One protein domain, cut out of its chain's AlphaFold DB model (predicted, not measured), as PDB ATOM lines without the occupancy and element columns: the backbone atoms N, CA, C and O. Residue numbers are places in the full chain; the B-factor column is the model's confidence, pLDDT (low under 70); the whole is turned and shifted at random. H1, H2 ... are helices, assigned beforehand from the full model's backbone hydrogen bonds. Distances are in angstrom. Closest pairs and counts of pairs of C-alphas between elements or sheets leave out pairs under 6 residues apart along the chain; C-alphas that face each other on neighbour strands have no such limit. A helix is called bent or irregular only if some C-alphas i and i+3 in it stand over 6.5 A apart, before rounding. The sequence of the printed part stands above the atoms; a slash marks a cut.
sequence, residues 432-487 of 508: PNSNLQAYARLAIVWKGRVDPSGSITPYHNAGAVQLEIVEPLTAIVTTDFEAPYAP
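Overview. This is residues 432 to 487 of the 508 residues of an uncharacterized protein of Abscondita terminalis (UniProt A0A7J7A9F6). Two helices, H1 then H2, fold back on each other as a helical hairpin, and a long tail with no named element, residues 461 to 487, loops along its outside. The 56 printed residues are all helix by class, with no named strand, though only 23 are in named elements. The whole is compact, radius of gyration of the C-alphas 11.4 A, yet elongated, spanning 36 by 20 by 18 A.

Arrangement. Start at H1, residues 432 to 445, where every O i to N i+4 pair is within hydrogen-bond range. A short link of 6 residues leads to H2, residues 452 to 460, with 2 of 5 such pairs and 4 of 6 O i to N i+3 pairs within range. H2 is only just irregular: C-alphas 455 and 458 are 6.6 A apart. The helices touch, closest at the C-alphas of Asn 435 and Pro 458, 5.6 A, and run opposite ways at a steep tilt of 39 degrees.

Along the chain. Find C-alpha 432 at (11.593, -46.913, 28.411); H1 runs 20.6 A to C-alpha 445. H2 runs 13.0 A to C-alpha 460 at (8.029, -56.316, 26.152).

Size, cuts and confidence. The farthest C-alphas, Val 465 and Phe 481, are 36.3 A apart. The printed part has no cut; only residue 432 has pLDDT under 70.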
ATOM      1  N   PRO A 432      12.813 -46.476  29.108       60.47
ATOM      2  CA  PRO A 432      11.593 -46.913  28.411       60.47
ATOM      3  C   PRO A 432      10.965 -45.818  27.535       60.47
ATOM      4  O   PRO A 432      10.433 -46.085  26.459       60.47
ATOM      5  N   ASN A 433      11.133 -44.565  27.960       80.12
ATOM      6  CA  ASN A 433      10.715 -43.350  27.278       80.12
ATOM      7  C   ASN A 433      11.207 -43.258  25.819       80.12
ATOM      8  O   ASN A 433      10.463 -42.748  24.990       80.12
ATOM      9  N   SER A 434      12.405 -43.753  25.460       86.50
ATOM     10  CA  SER A 434      12.881 -43.683  24.061       86.50
ATOM     11  C   SER A 434      12.078 -44.596  23.134       86.50
ATOM     12  O   SER A 434      11.774 -44.233  22.000       86.50
ATOM     13  N   ASN A 435      11.701 -45.770  23.639       86.44
ATOM     14  CA  ASN A 435      10.880 -46.739  22.924       86.44
ATOM     15  C   ASN A 435       9.431 -46.235  22.801       86.44
ATOM     16  O   ASN A 435       8.827 -46.358  21.735       86.44
ATOM     17  N   LEU A 436       8.912 -45.592  23.853       89.12
ATOM     18  CA  LEU A 436       7.603 -44.930  23.840       89.12
ATOM     19  C   LEU A 436       7.559 -43.752  22.849       89.12
ATOM     20  O   LEU A 436       6.616 -43.629  22.076       89.12
ATOM     21  N   GLN A 437       8.600 -42.911  22.822       89.25
ATOM     22  CA  GLN A 437       8.720 -41.789  21.880       89.25
ATOM     23  C   GLN A 437       8.831 -42.259  20.424       89.25
ATOM     24  O   GLN A 437       8.282 -41.611  19.532       89.25
ATOM     25  N   ALA A 438       9.505 -43.384  20.165       89.62
ATOM     26  CA  ALA A 438       9.522 -44.000  18.840       89.62
ATOM     27  C   ALA A 438       8.123 -44.492  18.427       89.62
ATOM     28  O   ALA A 438       7.689 -44.217  17.311       89.62
ATOM     29  N   TYR A 439       7.389 -45.144  19.336       93.06
ATOM     30  CA  TYR A 439       6.007 -45.572  19.095       93.06
ATOM     31  C   TYR A 439       5.057 -44.388  18.845       93.06
ATOM     32  O   TYR A 439       4.328 -44.399  17.858       93.06
ATOM     33  N   ALA A 440       5.124 -43.324  19.652       90.50
ATOM     34  CA  ALA A 440       4.310 -42.120  19.459       90.50
ATOM     35  C   ALA A 440       4.564 -41.449  18.093       90.50
ATOM     36  O   ALA A 440       3.626 -41.018  17.426       90.50
ATOM     37  N   ARG A 441       5.822 -41.420  17.626       90.25
ATOM     38  CA  ARG A 441       6.163 -40.934  16.276       90.25
ATOM     39  C   ARG A 441       5.616 -41.836  15.166       90.25
ATOM     40  O   ARG A 441       5.223 -41.322  14.125       90.25
ATOM     41  N   LEU A 442       5.570 -43.155  15.374       89.56
ATOM     42  CA  LEU A 442       4.978 -44.095  14.415       89.56
ATOM     43  C   LEU A 442       3.447 -43.996  14.366       89.56
ATOM     44  O   LEU A 442       2.892 -44.061  13.276       89.56
ATOM     45  N   ALA A 443       2.772 -43.757  15.494       88.62
ATOM     46  CA  ALA A 443       1.319 -43.561  15.527       88.62
ATOM     47  C   ALA A 443       0.859 -42.348  14.692       88.62
ATOM     48  O   ALA A 443      -0.157 -42.423  14.006       88.62
ATOM     49  N   ILE A 444       1.644 -41.262  14.676       86.12
ATOM     50  CA  ILE A 444       1.407 -40.102  13.796       86.12
ATOM     51  C   ILE A 444       1.518 -40.507  12.313       86.12
ATOM     52  O   ILE A 444       0.702 -40.090  11.498       86.12
ATOM     53  N   VAL A 445       2.486 -41.360  11.954       86.06
ATOM     54  CA  VAL A 445       2.655 -41.870  10.577       86.06
ATOM     55  C   VAL A 445       1.552 -42.867  10.190       86.06
ATOM     56  O   VAL A 445       1.153 -42.927   9.029       86.06
ATOM     57  N   TRP A 446       1.019 -43.633  11.143       80.00
ATOM     58  CA  TRP A 446      -0.044 -44.625  10.934       80.00
ATOM     59  C   TRP A 446      -1.461 -44.031  10.988       80.00
ATOM     60  O   TRP A 446      -2.380 -44.676  11.493       80.00
ATOM     61  N   LYS A 447      -1.644 -42.808  10.466       81.56
ATOM     62  CA  LYS A 447      -2.944 -42.108  10.408       81.56
ATOM     63  C   LYS A 447      -3.674 -42.081  11.763       81.56
ATOM     64  O   LYS A 447      -4.875 -42.300  11.851       81.56
ATOM     65  N   GLY A 448      -2.915 -41.862  12.836       84.81
ATOM     66  CA  GLY A 448      -3.447 -41.489  14.142       84.81
ATOM     67  C   GLY A 448      -4.138 -42.577  14.973       84.81
ATOM     68  O   GLY A 448      -4.737 -42.271  16.005       84.81
ATOM     69  N   ARG A 449      -4.008 -43.860  14.615       93.12
ATOM     70  CA  ARG A 449      -4.473 -44.956  15.481       93.12
ATOM     71  C   ARG A 449      -3.459 -45.295  16.584       93.12
ATOM     72  O   ARG A 449      -2.321 -45.670  16.302       93.12
ATOM     73  N   VAL A 450      -3.900 -45.245  17.844       96.00
ATOM     74  CA  VAL A 450      -3.147 -45.674  19.038       96.00
ATOM     75  C   VAL A 450      -3.895 -46.813  19.735       96.00
ATOM     76  O   VAL A 450      -4.798 -46.586  20.540       96.00
ATOM     77  N   ASP A 451      -3.508 -48.055  19.440       95.50
ATOM     78  CA  ASP A 451      -3.988 -49.240  20.159       95.50
ATOM     79  C   ASP A 451      -3.199 -49.471  21.463       95.50
ATOM     80  O   ASP A 451      -1.962 -49.480  21.419       95.50
ATOM     81  N   PRO A 452      -3.858 -49.781  22.601       94.75
ATOM     82  CA  PRO A 452      -3.176 -50.102  23.856       94.75
ATOM     83  C   PRO A 452      -2.171 -51.251  23.708       94.75
ATOM     84  O   PRO A 452      -1.060 -51.167  24.214       94.75
ATOM     85  N   SER A 453      -2.505 -52.295  22.939       93.38
ATOM     86  CA  SER A 453      -1.609 -53.424  22.634       93.38
ATOM     87  C   SER A 453      -0.335 -53.010  21.878       93.38
ATOM     88  O   SER A 453       0.741 -53.587  22.084       93.38
ATOM     89  N   GLY A 454      -0.430 -51.976  21.038       92.75
ATOM     90  CA  GLY A 454       0.704 -51.389  20.333       92.75
ATOM     91  C   GLY A 454       1.690 -50.718  21.290       92.75
ATOM     92  O   GLY A 454       2.898 -50.910  21.142       92.75
ATOM     93  N   SER A 455       1.195 -50.010  22.311       92.00
ATOM     94  CA  SER A 455       2.045 -49.304  23.281       92.00
ATOM     95  C   SER A 455       2.800 -50.240  24.239       92.00
ATOM     96  O   SER A 455       3.874 -49.870  24.711       92.00
ATOM     97  N   ILE A 456       2.317 -51.473  24.465       93.69
ATOM     98  CA  ILE A 456       3.004 -52.497  25.286       93.69
ATOM     99  C   ILE A 456       4.242 -53.073  24.584       93.69
ATOM    100  O   ILE A 456       5.266 -53.352  25.214       93.69
ATOM    101  N   THR A 457       4.158 -53.281  23.267       92.44
ATOM    102  CA  THR A 457       5.165 -54.025  22.486       92.44
ATOM    103  C   THR A 457       6.603 -53.493  22.672       92.44
ATOM    104  O   THR A 457       7.510 -54.298  22.909       92.44
ATOM    105  N   PRO A 458       6.863 -52.167  22.672       92.50
ATOM    106  CA  PRO A 458       8.196 -51.615  22.913       92.50
ATOM    107  C   PRO A 458       8.751 -51.837  24.336       92.50
ATOM    108  O   PRO A 458       9.969 -51.749  24.518       92.50
ATOM    109  N   TYR A 459       7.902 -52.145  25.328       91.56
ATOM    110  CA  TYR A 459       8.306 -52.513  26.694       91.56
ATOM    111  C   TYR A 459       8.556 -54.020  26.846       91.56
ATOM    112  O   TYR A 459       9.533 -54.412  27.488       91.56
ATOM    113  N   HIS A 460       7.738 -54.877  26.223       90.00
ATOM    114  CA  HIS A 460       8.029 -56.316  26.152       90.00
ATOM    115  C   HIS A 460       9.361 -56.573  25.424       90.00
ATOM    116  O   HIS A 460      10.185 -57.355  25.898       90.00
ATOM    117  N   ASN A 461       9.648 -55.814  24.361       87.81
ATOM    118  CA  ASN A 461      10.955 -55.808  23.691       87.81
ATOM    119  C   ASN A 461      12.116 -55.323  24.589       87.81
ATOM    120  O   ASN A 461      13.271 -55.647  24.320       87.81
ATOM    121  N   ALA A 462      11.828 -54.580  25.664       88.94
ATOM    122  CA  ALA A 462      12.792 -54.190  26.698       88.94
ATOM    123  C   ALA A 462      12.874 -55.197  27.872       88.94
ATOM    124  O   ALA A 462      13.586 -54.950  28.845       88.94
ATOM    125  N   GLY A 463      12.177 -56.337  27.792       92.69
ATOM    126  CA  GLY A 463      12.225 -57.411  28.790       92.69
ATOM    127  C   GLY A 463      11.255 -57.261  29.967       92.69
ATOM    128  O   GLY A 463      11.403 -57.970  30.963       92.69
ATOM    129  N   ALA A 464      10.266 -56.366  29.884       92.81
ATOM    130  CA  ALA A 464       9.181 -56.325  30.861       92.81
ATOM    131  C   ALA A 464       8.247 -57.538  30.678       92.81
ATOM    132  O   ALA A 464       7.779 -57.803  29.571       92.81
ATOM    133  N   VAL A 465       7.980 -58.280  31.759       89.38
ATOM    134  CA  VAL A 465       7.148 -59.505  31.735       89.38
ATOM    135  C   VAL A 465       5.676 -59.212  32.022       89.38
ATOM    136  O   VAL A 465       4.804 -59.801  31.395       89.38
ATOM    137  N   GLN A 466       5.403 -58.284  32.937       93.62
ATOM    138  CA  GLN A 466       4.064 -57.831  33.296       93.62
ATOM    139  C   GLN A 466       4.045 -56.304  33.251       93.62
ATOM    140  O   GLN A 466       4.990 -55.658  33.713       93.62
ATOM    141  N   LEU A 467       2.995 -55.749  32.655       94.81
ATOM    142  CA  LEU A 467       2.795 -54.321  32.443       94.81
ATOM    143  C   LEU A 467       1.320 -54.013  32.688       94.81
ATOM    144  O   LEU A 467       0.449 -54.726  32.194       94.81
ATOM    145  N   GLU A 468       1.061 -52.954  33.441       95.50
ATOM    146  CA  GLU A 468      -0.274 -52.426  33.693       95.50
ATOM    147  C   GLU A 468      -0.447 -51.168  32.838       95.50
ATOM    148  O   GLU A 468       0.324 -50.213  32.966       95.50
ATOM    149  N   ILE A 469      -1.413 -51.185  31.915       94.31
ATOM    150  CA  ILE A 469      -1.731 -50.018  31.089       94.31
ATOM    151  C   ILE A 469      -2.726 -49.167  31.869       94.31
ATOM    152  O   ILE A 469      -3.900 -49.511  31.953       94.31
ATOM    153  N   VAL A 470      -2.257 -48.050  32.421       96.31
ATOM    154  CA  VAL A 470      -3.148 -47.056  33.036       96.31
ATOM    155  C   VAL A 470      -3.866 -46.250  31.948       96.31
ATOM    156  O   VAL A 470      -5.068 -46.029  32.030       96.31
ATOM    157  N   GLU A 471      -3.142 -45.850  30.896       94.00
ATOM    158  CA  GLU A 471      -3.659 -45.077  29.760       94.00
ATOM    159  C   GLU A 471      -2.916 -45.445  28.453       94.00
ATOM    160  O   GLU A 471      -1.703 -45.679  28.500       94.00
ATOM    161  N   PRO A 472      -3.588 -45.440  27.283       94.12
ATOM    162  CA  PRO A 472      -5.039 -45.384  27.107       94.12
ATOM    163  C   PRO A 472      -5.679 -46.758  27.378       94.12
ATOM    164  O   PRO A 472      -5.100 -47.794  27.060       94.12
ATOM    165  N   LEU A 473      -6.885 -46.775  27.955       95.44
ATOM    166  CA  LEU A 473      -7.622 -48.020  28.247       95.44
ATOM    167  C   LEU A 473      -8.336 -48.599  27.013       95.44
ATOM    168  O   LEU A 473      -8.584 -49.800  26.936       95.44
ATOM    169  N   THR A 474      -8.654 -47.751  26.037       96.56
ATOM    170  CA  THR A 474      -9.296 -48.095  24.763       96.56
ATOM    171  C   THR A 474      -8.422 -47.646  23.592       96.56
ATOM    172  O   THR A 474      -7.507 -46.838  23.757       96.56
ATOM    173  N   ALA A 475      -8.676 -48.178  22.394       96.25
ATOM    174  CA  ALA A 475      -8.016 -47.695  21.185       96.25
ATOM    175  C   ALA A 475      -8.459 -46.262  20.872       96.25
ATOM    176  O   ALA A 475      -9.650 -46.007  20.692       96.25
ATOM    177  N   ILE A 476      -7.495 -45.346  20.771       96.50
ATOM    178  CA  ILE A 476      -7.740 -44.016  20.215       96.50
ATOM    179  C   ILE A 476      -7.680 -44.176  18.698       96.50
ATOM    180  O   ILE A 476      -6.640 -44.540  18.145       96.50
ATOM    181  N   VAL A 477      -8.806 -43.939  18.034       95.31
ATOM    182  CA  VAL A 477      -8.917 -43.905  16.576       95.31
ATOM    183  C   VAL A 477      -9.308 -42.484  16.209       95.31
ATOM    184  O   VAL A 477     -10.384 -42.034  16.593       95.31
ATOM    185  N   THR A 478      -8.426 -41.780  15.511       95.56
ATOM    186  CA  THR A 478      -8.691 -40.440  14.987       95.56
ATOM    187  C   THR A 478      -9.072 -40.514  13.506       95.56
ATOM    188  O   THR A 478      -8.848 -41.535  12.847       95.56
ATOM    189  N   THR A 479      -9.686 -39.460  12.969       94.56
ATOM    190  CA  THR A 479      -9.892 -39.325  11.519       94.56
ATOM    191  C   THR A 479      -8.601 -38.906  10.805       94.56
ATOM    192  O   THR A 479      -7.632 -38.491  11.435       94.56
ATOM    193  N   ASP A 480      -8.591 -38.951   9.467       91.50
ATOM    194  CA  ASP A 480      -7.456 -38.496   8.644       91.50
ATOM    195  C   ASP A 480      -7.084 -37.006   8.829       91.50
ATOM    196  O   ASP A 480      -6.006 -36.589   8.407       91.50
ATOM    197  N   PHE A 481      -7.947 -36.212   9.475       93.00
ATOM    198  CA  PHE A 481      -7.735 -34.792   9.782       93.00
ATOM    199  C   PHE A 481      -7.302 -34.538  11.239       93.00
ATOM    200  O   PHE A 481      -7.055 -33.397  11.626       93.00
ATOM    201  N   GLU A 482      -7.202 -35.585  12.057       93.00
ATOM    202  CA  GLU A 482      -6.948 -35.507  13.495       93.00
ATOM    203  C   GLU A 482      -5.704 -36.326  13.864       93.00
ATOM    204  O   GLU A 482      -5.565 -37.487  13.480       93.00
ATOM    205  N   ALA A 483      -4.801 -35.752  14.664       91.56
ATOM    206  CA  ALA A 483      -3.580 -36.426  15.109       91.56
ATOM    207  C   ALA A 483      -3.595 -36.668  16.633       91.56
ATOM    208  O   ALA A 483      -3.771 -35.711  17.395       91.56
ATOM    209  N   PRO A 484      -3.362 -37.903  17.121       92.38
ATOM    210  CA  PRO A 484      -3.314 -38.199  18.548       92.38
ATOM    211  C   PRO A 484      -2.062 -37.579  19.178       92.38
ATOM    212  O   PRO A 484      -0.931 -38.000  18.923       92.38
ATOM    213  N   TYR A 485      -2.260 -36.586  20.039       92.38
ATOM    214  CA  TYR A 485      -1.179 -35.950  20.784       92.38
ATOM    215  C   TYR A 485      -1.039 -36.566  22.181       92.38
ATOM    216  O   TYR A 485      -1.992 -36.592  22.956       92.38
ATOM    217  N   ALA A 486       0.166 -37.029  22.522       90.19
ATOM    218  CA  ALA A 486       0.502 -37.486  23.868       90.19
ATOM    219  C   ALA A 486       1.088 -36.313  24.685       90.19
ATOM    220  O   ALA A 486       2.235 -35.930  24.434       90.19
ATOM    221  N   PRO A 487       0.348 -35.725  25.647       87.44
ATOM    222  CA  PRO A 487       0.853 -34.610  26.442       87.44
ATOM    223  C   PRO A 487       1.959 -35.069  27.398       87.44
ATOM    224  O   PRO A 487       1.783 -36.013  28.172       87.44
TER     225      PRO A 487